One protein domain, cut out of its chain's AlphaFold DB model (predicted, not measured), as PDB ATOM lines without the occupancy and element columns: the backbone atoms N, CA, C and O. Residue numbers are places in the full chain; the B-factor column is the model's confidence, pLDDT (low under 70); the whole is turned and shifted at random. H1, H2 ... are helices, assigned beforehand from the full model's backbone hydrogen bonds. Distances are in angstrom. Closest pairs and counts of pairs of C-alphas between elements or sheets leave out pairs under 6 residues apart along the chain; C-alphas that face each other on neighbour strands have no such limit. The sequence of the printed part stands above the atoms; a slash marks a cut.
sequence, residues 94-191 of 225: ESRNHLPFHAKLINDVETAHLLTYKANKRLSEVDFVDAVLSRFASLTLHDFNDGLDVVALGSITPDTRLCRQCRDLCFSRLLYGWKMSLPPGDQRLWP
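This is residues 94 to 191 of the 225 residues of the protein "zf-CRD domain-containing protein" of Mesocestoides corti (UniProt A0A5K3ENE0). One long helix, H4, runs through the middle, and H2 packs across its second half at nearly a right angle. H1 lies off to one side of H4, and the short H3 with the loops around it lies on the opposite side. The printed part has 98 residues with five named helices, H1 to H5 in that order, and no named strand: the class is all helix. It is compact, with a radius of gyration of the C-alphas of 13.1 A, and spans 36 by 27 by 23 A.

Residues 94 to 107 hold no named element. H1, residues 108 to 121, is 19.9 A long and begins at C-alpha 108, (8.207, -21.247, 1.096). H2 is residues 125 to 133, 12.1 A, and H3 is residues 150 to 153, 4.9 A. H4, residues 164 to 181, is 25.5 A long and begins at C-alpha 164, (9.518, -6.146, 10.587). H5, residues 184 to 187, is 5.0 A long and ends at C-alpha 187, (18.555, -18.291, -14.140).

H4 touches H2 with residues 171 to 178 alone, about perpendicular at 79 degrees; the closest C-alphas are those of Val 132 and Trp 178, 5.4 A apart. H1 and H2 are close but not clearly touching, with the C-alphas of Lys 118 and Phe 128 closest at 7.6 A. They run opposite ways at a steep tilt of 67 degrees. H4 and H5 are close but not clearly touching: the C-alphas of Lys 179 and Gln 187 are closest, 7.7 A apart. H3 and H4 are only just apart, at 8.5 A. H1 and H4 are apart. Every O i to N i+4 pair is within hydrogen-bond range in H1, H2 and H4; H3 and H5 are too short for such a pair.

The C-alphas farthest apart, of Asn 120 and Val 151, are 37.5 A apart. The printed part has no cut. The link from H2 to H3, 16 residues, is long. Mean pLDDT of the printed part is 87.7, and residues 99 to 105 are under 70.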
ATOM      1  N   GLU A  94      20.617  -3.704   8.112       89.94
ATOM      2  CA  GLU A  94      20.731  -4.650   9.233       89.94
ATOM      3  C   GLU A  94      20.370  -6.100   8.852       89.94
ATOM      4  O   GLU A  94      20.696  -7.023   9.598       89.94
ATOM      5  N   SER A  95      19.788  -6.342   7.668       86.44
ATOM      6  CA  SER A  95      19.486  -7.701   7.171       86.44
ATOM      7  C   SER A  95      20.743  -8.537   6.902       86.44
ATOM      8  O   SER A  95      20.652  -9.747   6.720       86.44
ATOM      9  N   ARG A  96      21.930  -7.914   6.883       85.69
ATOM     10  CA  ARG A  96      23.227  -8.611   6.821       85.69
ATOM     11  C   ARG A  96      23.511  -9.447   8.064       85.69
ATOM     12  O   ARG A  96      24.248 -10.420   7.968       85.69
ATOM     13  N   ASN A  97      22.949  -9.051   9.205       80.38
ATOM     14  CA  ASN A  97      23.173  -9.729  10.479       80.38
ATOM     15  C   ASN A  97      22.321 -10.993  10.580       80.38
ATOM     16  O   ASN A  97      22.770 -11.988  11.135       80.38
ATOM     17  N   HIS A  98      21.111 -10.949  10.018       72.06
ATOM     18  CA  HIS A  98      20.190 -12.074   9.943       72.06
ATOM     19  C   HIS A  98      19.361 -11.957   8.671       72.06
ATOM     20  O   HIS A  98      18.649 -10.968   8.472       72.06
ATOM     21  N   LEU A  99      19.407 -12.987   7.827       68.12
ATOM     22  CA  LEU A  99      18.512 -13.048   6.681       68.12
ATOM     23  C   LEU A  99      17.058 -13.083   7.166       68.12
ATOM     24  O   LEU A  99      16.728 -13.902   8.030       68.12
ATOM     25  N   PRO A 100      16.166 -12.242   6.615       63.53
ATOM     26  CA  PRO A 100      14.763 -12.255   6.985       63.53
ATOM     27  C   PRO A 100      14.098 -13.483   6.346       63.53
ATOM     28  O   PRO A 100      13.366 -13.379   5.371       63.53
ATOM     29  N   PHE A 101      14.370 -14.684   6.862       53.91
ATOM     30  CA  PHE A 101      13.791 -15.935   6.356       53.91
ATOM     31  C   PHE A 101      12.293 -16.063   6.657       53.91
ATOM     32  O   PHE A 101      11.606 -16.863   6.027       53.91
ATOM     33  N   HIS A 102      11.779 -15.247   7.582       49.66
ATOM     34  CA  HIS A 102      10.347 -15.117   7.851       49.66
ATOM     35  C   HIS A 102       9.651 -14.101   6.941       49.66
ATOM     36  O   HIS A 102       8.417 -14.082   6.893       49.66
ATOM     37  N   ALA A 103      10.412 -13.311   6.172       48.91
ATOM     38  CA  ALA A 103       9.845 -12.624   5.032       48.91
ATOM     39  C   ALA A 103       9.365 -13.720   4.091       48.91
ATOM     40  O   ALA A 103      10.162 -14.510   3.583       48.91
ATOM     41  N   LYS A 104       8.053 -13.804   3.890       54.22
ATOM     42  CA  LYS A 104       7.425 -14.619   2.851       54.22
ATOM     43  C   LYS A 104       7.843 -14.045   1.502       54.22
ATOM     44  O   LYS A 104       7.035 -13.420   0.827       54.22
ATOM     45  N   LEU A 105       9.121 -14.232   1.169       55.22
ATOM     46  CA  LEU A 105       9.861 -13.539   0.127       55.22
ATOM     47  C   LEU A 105       9.064 -13.547  -1.162       55.22
ATOM     48  O   LEU A 105       8.951 -12.516  -1.807       55.22
ATOM     49  N   ILE A 106       8.460 -14.705  -1.447       70.44
ATOM     50  CA  ILE A 106       7.391 -14.920  -2.423       70.44
ATOM     51  C   ILE A 106       6.506 -16.091  -1.938       70.44
ATOM     52  O   ILE A 106       5.295 -15.962  -1.848       70.44
ATOM     53  N   ASN A 107       7.103 -17.219  -1.529       84.50
ATOM     54  CA  ASN A 107       6.487 -18.324  -0.770       84.50
ATOM     55  C   ASN A 107       7.580 -19.313  -0.313       84.50
ATOM     56  O   ASN A 107       8.725 -19.200  -0.751       84.50
ATOM     57  N   ASP A 108       7.236 -20.301   0.517       86.94
ATOM     58  CA  ASP A 108       8.207 -21.247   1.096       86.94
ATOM     59  C   ASP A 108       8.970 -22.069   0.042       86.94
ATOM     60  O   ASP A 108      10.146 -22.384   0.228       86.94
ATOM     61  N   VAL A 109       8.341 -22.379  -1.098       90.94
ATOM     62  CA  VAL A 109       8.980 -23.125  -2.193       90.94
ATOM     63  C   VAL A 109      10.030 -22.266  -2.893       90.94
ATOM     64  O   VAL A 109      11.160 -22.710  -3.101       90.94
ATOM     65  N   GLU A 110       9.694 -21.019  -3.224       89.12
ATOM     66  CA  GLU A 110      10.656 -20.084  -3.820       89.12
ATOM     67  C   GLU A 110      11.817 -19.789  -2.862       89.12
ATOM     68  O   GLU A 110      12.970 -19.727  -3.295       89.12
ATOM     69  N   THR A 111      11.538 -19.688  -1.557       87.19
ATOM     70  CA  THR A 111      12.565 -19.553  -0.516       87.19
ATOM     71  C   THR A 111      13.493 -20.771  -0.484       87.19
ATOM     72  O   THR A 111      14.714 -20.613  -0.444       87.19
ATOM     73  N   ALA A 112      12.963 -21.993  -0.577       89.19
ATOM     74  CA  ALA A 112      13.786 -23.204  -0.631       89.19
ATOM     75  C   ALA A 112      14.688 -23.249  -1.881       89.19
ATOM     76  O   ALA A 112      15.860 -23.639  -1.808       89.19
ATOM     77  N   HIS A 113      14.180 -22.807  -3.035       89.62
ATOM     78  CA  HIS A 113      14.978 -22.700  -4.258       89.62
ATOM     79  C   HIS A 113      16.077 -21.641  -4.146       89.62
ATOM     80  O   HIS A 113      17.210 -21.894  -4.559       89.62
ATOM     81  N   LEU A 114      15.782 -20.499  -3.524       89.25
ATOM     82  CA  LEU A 114      16.775 -19.471  -3.225       89.25
ATOM     83  C   LEU A 114      17.898 -20.005  -2.330       89.25
ATOM     84  O   LEU A 114      19.074 -19.796  -2.623       89.25
ATOM     85  N   LEU A 115      17.542 -20.713  -1.256       88.06
ATOM     86  CA  LEU A 115      18.504 -21.321  -0.337       88.06
ATOM     87  C   LEU A 115      19.405 -22.334  -1.050       88.06
ATOM     88  O   LEU A 115      20.622 -22.320  -0.865       88.06
ATOM     89  N   THR A 116      18.821 -23.150  -1.928       90.88
ATOM     90  CA  THR A 116      19.565 -24.098  -2.769       90.88
ATOM     91  C   THR A 116      20.531 -23.367  -3.705       90.88
ATOM     92  O   THR A 116      21.703 -23.731  -3.798       90.88
ATOM     93  N   TYR A 117      20.076 -22.298  -4.365       91.00
ATOM     94  CA  TYR A 117      20.924 -21.461  -5.214       91.00
ATOM     95  C   TYR A 117      22.099 -20.864  -4.427       91.00
ATOM     96  O   TYR A 117      23.249 -20.970  -4.856       91.00
ATOM     97  N   LYS A 118      21.821 -20.285  -3.253       90.81
ATOM     98  CA  LYS A 118      22.824 -19.675  -2.372       90.81
ATOM     99  C   LYS A 118      23.879 -20.698  -1.946       90.81
ATOM    100  O   LYS A 118      25.071 -20.409  -2.043       90.81
ATOM    101  N   ALA A 119      23.448 -21.898  -1.551       90.62
ATOM    102  CA  ALA A 119      24.332 -23.001  -1.185       90.62
ATOM    103  C   ALA A 119      25.220 -23.439  -2.362       90.62
ATOM    104  O   ALA A 119      26.436 -23.544  -2.213       90.62
ATOM    105  N   ASN A 120      24.642 -23.603  -3.556       91.62
ATOM    106  CA  ASN A 120      25.381 -23.990  -4.763       91.62
ATOM    107  C   ASN A 120      26.417 -22.938  -5.183       91.62
ATOM    108  O   ASN A 120      27.514 -23.282  -5.621       91.62
ATOM    109  N   LYS A 121      26.082 -21.654  -5.032       92.94
ATOM    110  CA  LYS A 121      26.985 -20.531  -5.309       92.94
ATOM    111  C   LYS A 121      27.950 -20.221  -4.166       92.94
ATOM    112  O   LYS A 121      28.840 -19.401  -4.361       92.94
ATOM    113  N   ARG A 122      27.793 -20.873  -3.007       93.69
ATOM    114  CA  ARG A 122      28.573 -20.629  -1.782       93.69
ATOM    115  C   ARG A 122      28.575 -19.152  -1.370       93.69
ATOM    116  O   ARG A 122      29.595 -18.633  -0.932       93.69
ATOM    117  N   LEU A 123      27.438 -18.478  -1.536       91.12
ATOM    118  CA  LEU A 123      27.301 -17.078  -1.134       91.12
ATOM    119  C   LEU A 123      27.173 -16.995   0.386       91.12
ATOM    120  O   LEU A 123      26.352 -17.706   0.975       91.12
ATOM    121  N   SER A 124      27.939 -16.104   1.015       90.56
ATOM    122  CA  SER A 124      27.718 -15.763   2.420       90.56
ATOM    123  C   SER A 124      26.379 -15.031   2.596       90.56
ATOM    124  O   SER A 124      25.724 -14.638   1.627       90.56
ATOM    125  N   GLU A 125      25.912 -14.882   3.838       86.88
ATOM    126  CA  GLU A 125      24.732 -14.048   4.125       86.88
ATOM    127  C   GLU A 125      24.951 -12.599   3.708       86.88
ATOM    128  O   GLU A 125      24.100 -12.034   3.025       86.88
ATOM    129  N   VAL A 126      26.120 -12.053   4.038       90.38
ATOM    130  CA  VAL A 126      26.500 -10.676   3.725       90.38
ATOM    131  C   VAL A 126      26.548 -10.455   2.215       90.38
ATOM    132  O   VAL A 126      25.835  -9.587   1.724       90.38
ATOM    133  N   ASP A 127      27.277 -11.293   1.467       92.44
ATOM    134  CA  ASP A 127      27.401 -11.146   0.006       92.44
ATOM    135  C   ASP A 127      26.044 -11.249  -0.693       92.44
ATOM    136  O   ASP A 127      25.762 -10.549  -1.666       92.44
ATOM    137  N   PHE A 128      25.186 -12.147  -0.206       91.06
ATOM    138  CA  PHE A 128      23.857 -12.324  -0.763       91.06
ATOM    139  C   PHE A 128      22.963 -11.108  -0.491       91.06
ATOM    140  O   PHE A 128      22.316 -10.609  -1.414       91.06
ATOM    141  N   VAL A 129      22.949 -10.599   0.743       91.38
ATOM    142  CA  VAL A 129      22.204  -9.382   1.092       91.38
ATOM    143  C   VAL A 129      22.737  -8.185   0.311       91.38
ATOM    144  O   VAL A 129      21.937  -7.443  -0.248       91.38
ATOM    145  N   ASP A 130      24.054  -8.028   0.180       93.50
ATOM    146  CA  ASP A 130      24.661  -6.967  -0.628       93.50
ATOM    147  C   ASP A 130      24.254  -7.066  -2.097       93.50
ATOM    148  O   ASP A 130      23.890  -6.060  -2.712       93.50
ATOM    149  N   ALA A 131      24.228  -8.273  -2.663       93.88
ATOM    150  CA  ALA A 131      23.762  -8.482  -4.026       93.88
ATOM    151  C   ALA A 131      22.289  -8.071  -4.197       93.88
ATOM    152  O   ALA A 131      21.953  -7.417  -5.188       93.88
ATOM    153  N   VAL A 132      21.422  -8.387  -3.231       93.31
ATOM    154  CA  VAL A 132      20.010  -7.971  -3.236       93.31
ATOM    155  C   VAL A 132      19.874  -6.453  -3.073       93.31
ATOM    156  O   VAL A 132      19.201  -5.802  -3.872       93.31
ATOM    157  N   LEU A 133      20.561  -5.857  -2.096       94.38
ATOM    158  CA  LEU A 133      20.524  -4.414  -1.833       94.38
ATOM    159  C   LEU A 133      21.157  -3.593  -2.961       94.38
ATOM    160  O   LEU A 133      20.732  -2.467  -3.205       94.38
ATOM    161  N   SER A 134      22.078  -4.164  -3.744       95.56
ATOM    162  CA  SER A 134      22.607  -3.530  -4.962       95.56
ATOM    163  C   SER A 134      21.529  -3.267  -6.025       95.56
ATOM    164  O   SER A 134      21.787  -2.612  -7.039       95.56
ATOM    165  N   ARG A 135      20.319  -3.806  -5.834       94.88
ATOM    166  CA  ARG A 135      19.128  -3.557  -6.648       94.88
ATOM    167  C   ARG A 135      18.150  -2.608  -5.971       94.88
ATOM    168  O   ARG A 135      16.979  -2.634  -6.326       94.88
ATOM    169  N   PHE A 136      18.588  -1.760  -5.042       95.75
ATOM    170  CA  PHE A 136      17.700  -0.846  -4.316       95.75
ATOM    171  C   PHE A 136      16.773  -0.030  -5.235       95.75
ATOM    172  O   PHE A 136      15.581   0.084  -4.973       95.75
ATOM    173  N   ALA A 137      17.286   0.423  -6.383       93.38
ATOM    174  CA  ALA A 137      16.505   1.131  -7.402       93.38
ATOM    175  C   ALA A 137      15.311   0.331  -7.969       93.38
ATOM    176  O   ALA A 137      14.430   0.913  -8.591       93.38
ATOM    177  N   SER A 138      15.266  -0.991  -7.764       92.06
ATOM    178  CA  SER A 138      14.157  -1.857  -8.180       92.06
ATOM    179  C   SER A 138      12.958  -1.866  -7.232       92.06
ATOM    180  O   SER A 138      11.908  -2.385  -7.603       92.06
ATOM    181  N   LEU A 139      13.083  -1.264  -6.042       93.19
ATOM    182  CA  LEU A 139      12.061  -1.294  -4.988       93.19
ATOM    183  C   LEU A 139      10.674  -0.822  -5.467       93.19
ATOM    184  O   LEU A 139       9.648  -1.324  -5.001       93.19
ATOM    185  N   THR A 140      10.650   0.121  -6.411       92.88
ATOM    186  CA  THR A 140       9.437   0.748  -6.955       92.88
ATOM    187  C   THR A 140       9.165   0.398  -8.424       92.88
ATOM    188  O   THR A 140       8.245   0.954  -9.014       92.88
ATOM    189  N   LEU A 141       9.933  -0.514  -9.039       90.25
ATOM    190  CA  LEU A 141       9.821  -0.807 -10.482       90.25
ATOM    191  C   LEU A 141       8.658  -1.730 -10.857       90.25
ATOM    192  O   LEU A 141       8.317  -1.837 -12.037       90.25
ATOM    193  N   HIS A 142       8.081  -2.438  -9.890       87.75
ATOM    194  CA  HIS A 142       7.026  -3.416 -10.126       87.75
ATOM    195  C   HIS A 142       5.821  -3.138  -9.230       87.75
ATOM    196  O   HIS A 142       5.967  -2.655  -8.105       87.75
ATOM    197  N   ASP A 143       4.640  -3.471  -9.740       88.31
ATOM    198  CA  ASP A 143       3.354  -3.176  -9.112       88.31
ATOM    199  C   ASP A 143       2.917  -4.321  -8.187       88.31
ATOM    200  O   ASP A 143       2.127  -5.198  -8.548       88.31
ATOM    201  N   PHE A 144       3.543  -4.382  -7.012       89.50
ATOM    202  CA  PHE A 144       3.232  -5.391  -6.001       89.50
ATOM    203  C   PHE A 144       1.961  -5.027  -5.223       89.50
ATOM    204  O   PHE A 144       1.878  -3.964  -4.609       89.50
ATOM    205  N   ASN A 145       1.029  -5.976  -5.133       88.69
ATOM    206  CA  ASN A 145      -0.207  -5.870  -4.351       88.69
ATOM    207  C   ASN A 145       0.014  -6.253  -2.876       88.69
ATOM    208  O   ASN A 145      -0.697  -7.090  -2.319       88.69
ATOM    209  N   ASP A 146       1.030  -5.669  -2.245       86.62
ATOM    210  CA  ASP A 146       1.415  -5.946  -0.852       86.62
ATOM    211  C   ASP A 146       0.924  -4.885   0.152       86.62
ATOM    212  O   ASP A 146       1.151  -5.010   1.357       86.62
ATOM    213  N   GLY A 147       0.219  -3.859  -0.336       87.44
ATOM    214  CA  GLY A 147      -0.354  -2.787   0.477       87.44
ATOM    215  C   GLY A 147       0.640  -1.705   0.904       87.44
ATOM    216  O   GLY A 147       0.276  -0.854   1.716       87.44
ATOM    217  N   LEU A 148       1.875  -1.714   0.390       88.44
ATOM    218  CA  LEU A 148       2.819  -0.621   0.616       88.44
ATOM    219  C   LEU A 148       2.516   0.572  -0.294       88.44
ATOM    220  O   LEU A 148       2.343   0.427  -1.503       88.44
ATOM    221  N   ASP A 149       2.522   1.769   0.292       88.12
ATOM    222  CA  ASP A 149       2.365   3.021  -0.442       88.12
ATOM    223  C   ASP A 149       3.623   3.343  -1.267       88.12
ATOM    224  O   ASP A 149       4.732   3.448  -0.736       88.12
ATOM    225  N   VAL A 150       3.454   3.503  -2.582       85.94
ATOM    226  CA  VAL A 150       4.563   3.725  -3.525       85.94
ATOM    227  C   VAL A 150       5.234   5.083  -3.310       85.94
ATOM    228  O   VAL A 150       6.447   5.202  -3.490       85.94
ATOM    229  N   VAL A 151       4.480   6.102  -2.888       88.06
ATOM    230  CA  VAL A 151       5.035   7.435  -2.616       88.06
ATOM    231  C   VAL A 151       5.937   7.386  -1.384       88.06
ATOM    232  O   VAL A 151       7.078   7.844  -1.440       88.06
ATOM    233  N   ALA A 152       5.475   6.764  -0.299       91.19
ATOM    234  CA  ALA A 152       6.262   6.531   0.903       91.19
ATOM    235  C   ALA A 152       7.478   5.637   0.625       91.19
ATOM    236  O   ALA A 152       8.549   5.893   1.161       91.19
ATOM    237  N   LEU A 153       7.361   4.637  -0.256       92.62
ATOM    238  CA  LEU A 153       8.504   3.829  -0.697       92.62
ATOM    239  C   LEU A 153       9.599   4.661  -1.373       92.62
ATOM    240  O   LEU A 153      10.777   4.350  -1.210       92.62
ATOM    241  N   GLY A 154       9.233   5.725  -2.092       91.25
ATOM    242  CA  GLY A 154      10.182   6.618  -2.758       91.25
ATOM    243  C   GLY A 154      11.089   7.413  -1.811       91.25
ATOM    244  O   GLY A 154      12.122   7.910  -2.253       91.25
ATOM    245  N   SER A 155      10.737   7.528  -0.524       92.00
ATOM    246  CA  SER A 155      11.556   8.207   0.491       92.00
ATOM    247  C   SER A 155      12.388   7.256   1.355       92.00
ATOM    248  O   SER A 155      13.191   7.713   2.168       92.00
ATOM    249  N   ILE A 156      12.229   5.942   1.179       95.69
ATOM    250  CA  ILE A 156      12.985   4.939   1.925       95.69
ATOM    251  C   ILE A 156      14.425   4.881   1.418       95.69
ATOM    252  O   ILE A 156      14.694   4.891   0.217       95.69
ATOM    253  N   THR A 157      15.356   4.748   2.356       96.19
ATOM    254  CA  THR A 157      16.763   4.409   2.116       96.19
ATOM    255  C   THR A 157      17.089   3.051   2.747       96.19
ATOM    256  O   THR A 157      16.343   2.588   3.616       96.19
ATOM    257  N   PRO A 158      18.215   2.408   2.389       95.44
ATOM    258  CA  PRO A 158      18.648   1.174   3.045       95.44
ATOM    259  C   PRO A 158      18.802   1.273   4.574       95.44
ATOM    260  O   PRO A 158      18.673   0.255   5.251       95.44
ATOM    261  N   ASP A 159      19.031   2.478   5.108       94.81
ATOM    262  CA  ASP A 159      19.196   2.766   6.542       94.81
ATOM    263  C   ASP A 159      17.895   3.168   7.247       94.81
ATOM    264  O   ASP A 159      17.851   3.275   8.475       94.81
ATOM    265  N   THR A 160      16.811   3.385   6.500       94.50
ATOM    266  CA  THR A 160      15.520   3.722   7.106       94.50
ATOM    267  C   THR A 160      15.035   2.543   7.940       94.50
ATOM    268  O   THR A 160      14.838   1.444   7.419       94.50
ATOM    269  N   ARG A 161      14.831   2.756   9.245       92.50
ATOM    270  CA  ARG A 161      14.281   1.723  10.128       92.50
ATOM    271  C   ARG A 161      12.787   1.561   9.863       92.50
ATOM    272  O   ARG A 161      12.031   2.529   9.869       92.50
ATOM    273  N   LEU A 162      12.365   0.321   9.655       93.88
ATOM    274  CA  LEU A 162      10.988  -0.062   9.359       93.88
ATOM    275  C   LEU A 162      10.530  -1.114  10.363       93.88
ATOM    276  O   LEU A 162      11.359  -1.838  10.917       93.88
ATOM    277  N   CYS A 163       9.216  -1.251  10.564       92.75
ATOM    278  CA  CYS A 163       8.710  -2.441  11.241       92.75
ATOM    279  C   CYS A 163       9.095  -3.704  10.456       92.75
ATOM    280  O   CYS A 163       9.295  -3.654   9.234       92.75
ATOM    281  N   ARG A 164       9.170  -4.838  11.157       89.88
ATOM    282  CA  ARG A 164       9.518  -6.146  10.587       89.88
ATOM    283  C   ARG A 164       8.720  -6.442   9.320       89.88
ATOM    284  O   ARG A 164       9.325  -6.710   8.286       89.88
ATOM    285  N   GLN A 165       7.393  -6.307   9.368       89.31
ATOM    286  CA  GLN A 165       6.541  -6.584   8.210       89.31
ATOM    287  C   GLN A 165       6.905  -5.732   6.978       89.31
ATOM    288  O   GLN A 165       7.043  -6.260   5.877       89.31
ATOM    289  N   CYS A 166       7.066  -4.417   7.142       92.12
ATOM    290  CA  CYS A 166       7.377  -3.518   6.030       92.12
ATOM    291  C   CYS A 166       8.782  -3.754   5.466       92.12
ATOM    292  O   CYS A 166       8.951  -3.776   4.250       92.12
ATOM    293  N   ARG A 167       9.777  -3.967   6.334       92.50
ATOM    294  CA  ARG A 167      11.141  -4.320   5.920       92.50
ATOM    295  C   ARG A 167      11.148  -5.600   5.089       92.50
ATOM    296  O   ARG A 167      11.778  -5.640   4.035       92.50
ATOM    297  N   ASP A 168      10.443  -6.624   5.555       89.31
ATOM    298  CA  ASP A 168      10.370  -7.931   4.907       89.31
ATOM    299  C   ASP A 168       9.724  -7.835   3.517       89.31
ATOM    300  O   ASP A 168      10.225  -8.425   2.559       89.31
ATOM    301  N   LEU A 169       8.672  -7.022   3.371       90.31
ATOM    302  CA  LEU A 169       8.071  -6.714   2.070       90.31
ATOM    303  C   LEU A 169       9.042  -5.956   1.151       90.31
ATOM    304  O   LEU A 169       9.233  -6.359   0.005       90.31
ATOM    305  N   CYS A 170       9.728  -4.918   1.644       92.81
ATOM    306  CA  CYS A 170      10.748  -4.217   0.857       92.81
ATOM    307  C   CYS A 170      11.852  -5.171   0.380       92.81
ATOM    308  O   CYS A 170      12.193  -5.182  -0.803       92.81
ATOM    309  N   PHE A 171      12.378  -6.015   1.271       91.56
ATOM    310  CA  PHE A 171      13.406  -6.996   0.928       91.56
ATOM    311  C   PHE A 171      12.902  -8.014  -0.109       91.56
ATOM    312  O   PHE A 171      13.632  -8.363  -1.033       91.56
ATOM    313  N   SER A 172      11.633  -8.420  -0.021       89.25
ATOM    314  CA  SER A 172      10.965  -9.296  -0.995       89.25
ATOM    315  C   SER A 172      10.927  -8.693  -2.402       89.25
ATOM    316  O   SER A 172      11.291  -9.359  -3.378       89.25
ATOM    317  N   ARG A 173      10.578  -7.404  -2.518       90.88
ATOM    318  CA  ARG A 173      10.607  -6.678  -3.798       90.88
ATOM    319  C   ARG A 173      12.022  -6.601  -4.381       90.88
ATOM    320  O   ARG A 173      12.218  -6.865  -5.567       90.88
ATOM    321  N   LEU A 174      13.016  -6.295  -3.543       93.06
ATOM    322  CA  LEU A 174      14.422  -6.236  -3.957       93.06
ATOM    323  C   LEU A 174      14.949  -7.601  -4.396       93.06
ATOM    324  O   LEU A 174      15.665  -7.695  -5.393       93.06
ATOM    325  N   LEU A 175      14.569  -8.668  -3.691       90.25
ATOM    326  CA  LEU A 175      14.935 -10.028  -4.060       90.25
ATOM    327  C   LEU A 175      14.397 -10.382  -5.445       90.25
ATOM    328  O   LEU A 175      15.124 -10.961  -6.255       90.25
ATOM    329  N   TYR A 176      13.140 -10.034  -5.726       90.12
ATOM    330  CA  TYR A 176      12.562 -10.221  -7.051       90.12
ATOM    331  C   TYR A 176      13.384  -9.479  -8.115       90.12
ATOM    332  O   TYR A 176      13.808 -10.097  -9.094       90.12
ATOM    333  N   GLY A 177      13.688  -8.194  -7.895       91.50
ATOM    334  CA  GLY A 177      14.520  -7.399  -8.805       91.50
ATOM    335  C   GLY A 177      15.907  -8.009  -9.033       91.50
ATOM    336  O   GLY A 177      16.373  -8.113 -10.169       91.50
ATOM    337  N   TRP A 178      16.548  -8.502  -7.972       92.69
ATOM    338  CA  TRP A 178      17.818  -9.223  -8.054       92.69
ATOM    339  C   TRP A 178      17.714 -10.510  -8.865       92.69
ATOM    340  O   TRP A 178      18.503 -10.692  -9.796       92.69
ATOM    341  N   LYS A 179      16.716 -11.358  -8.593       90.56
ATOM    342  CA  LYS A 179      16.506 -12.616  -9.323       90.56
ATOM    343  C   LYS A 179      16.286 -12.360 -10.814       90.56
ATOM    344  O   LYS A 179      16.856 -13.069 -11.640       90.56
ATOM    345  N   MET A 180      15.507 -11.334 -11.164       88.75
ATOM    346  CA  MET A 180      15.280 -10.948 -12.562       88.75
ATOM    347  C   MET A 180      16.554 -10.420 -13.238       88.75
ATOM    348  O   MET A 180      16.709 -10.576 -14.446       88.75
ATOM    349  N   SER A 181      17.488  -9.852 -12.468       91.56
ATOM    350  CA  SER A 181      18.777  -9.362 -12.973       91.56
ATOM    351  C   SER A 181      19.864 -10.436 -13.111       91.56
ATOM    352  O   SER A 181      20.944 -10.139 -13.624       91.56
ATOM    353  N   LEU A 182      19.616 -11.672 -12.654       91.56
ATOM    354  CA  LEU A 182      20.599 -12.752 -12.749       91.56
ATOM    355  C   LEU A 182      20.954 -13.055 -14.212       91.56
ATOM    356  O   LEU A 182      20.068 -13.054 -15.074       91.56
ATOM    357  N   PRO A 183      22.225 -13.380 -14.510       91.94
ATOM    358  CA  PRO A 183      22.622 -13.752 -15.858       91.94
ATOM    359  C   PRO A 183      21.898 -15.036 -16.303       91.94
ATOM    360  O   PRO A 183      21.572 -15.882 -15.465       91.94
ATOM    361  N   PRO A 184      21.714 -15.268 -17.618       88.75
ATOM    362  CA  PRO A 184      20.986 -16.438 -18.121       88.75
ATOM    363  C   PRO A 184      21.531 -17.784 -17.624       88.75
ATOM    364  O   PRO A 184      20.779 -18.744 -17.482       88.75
ATOM    365  N   GLY A 185      22.840 -17.870 -17.357       89.25
ATOM    366  CA  GLY A 185      23.461 -19.051 -16.752       89.25
ATOM    367  C   GLY A 185      22.926 -19.370 -15.361       89.25
ATOM    368  O   GLY A 185      22.646 -20.528 -15.069       89.25
ATOM    369  N   ASP A 186      22.711 -18.339 -14.550       89.62
ATOM    370  CA  ASP A 186      22.261 -18.470 -13.169       89.62
ATOM    371  C   ASP A 186      20.748 -18.649 -13.088       89.62
ATOM    372  O   ASP A 186      20.267 -19.412 -12.254       89.62
ATOM    373  N   GLN A 187      19.994 -18.046 -14.010       84.62
ATOM    374  CA  GLN A 187      18.555 -18.291 -14.140       84.62
ATOM    375  C   GLN A 187      18.243 -19.774 -14.399       84.62
ATOM    376  O   GLN A 187      17.271 -20.297 -13.860       84.62
ATOM    377  N   ARG A 188      19.096 -20.483 -15.153       84.94
ATOM    378  CA  ARG A 188      18.948 -21.928 -15.419       84.94
ATOM    379  C   ARG A 188      19.196 -22.825 -14.205       84.94
ATOM    380  O   ARG A 188      18.866 -24.004 -14.266       84.94
ATOM    381  N   LEU A 189      19.774 -22.297 -13.124       86.62
ATOM    382  CA  LEU A 189      19.945 -23.044 -11.872       86.62
ATOM    383  C   LEU A 189      18.640 -23.141 -11.071       86.62
ATOM    384  O   LEU A 189      18.576 -23.882 -10.092       86.62
ATOM    385  N   TRP A 190      17.606 -22.401 -11.476       85.19
ATOM    386  CA  TRP A 190      16.279 -22.475 -10.884       85.19
ATOM    387  C   TRP A 190      15.429 -23.549 -11.573       85.19
ATOM    388  O   TRP A 190      15.587 -23.784 -12.774       85.19
ATOM    389  N   PRO A 191      14.489 -24.187 -10.856       88.00
ATOM    390  CA  PRO A 191      13.619 -25.191 -11.454       88.00
ATOM    391  C   PRO A 191      12.775 -24.625 -12.593       88.00
ATOM    392  O   PRO A 191      12.118 -23.591 -12.446       88.00
TER     393      PRO A 191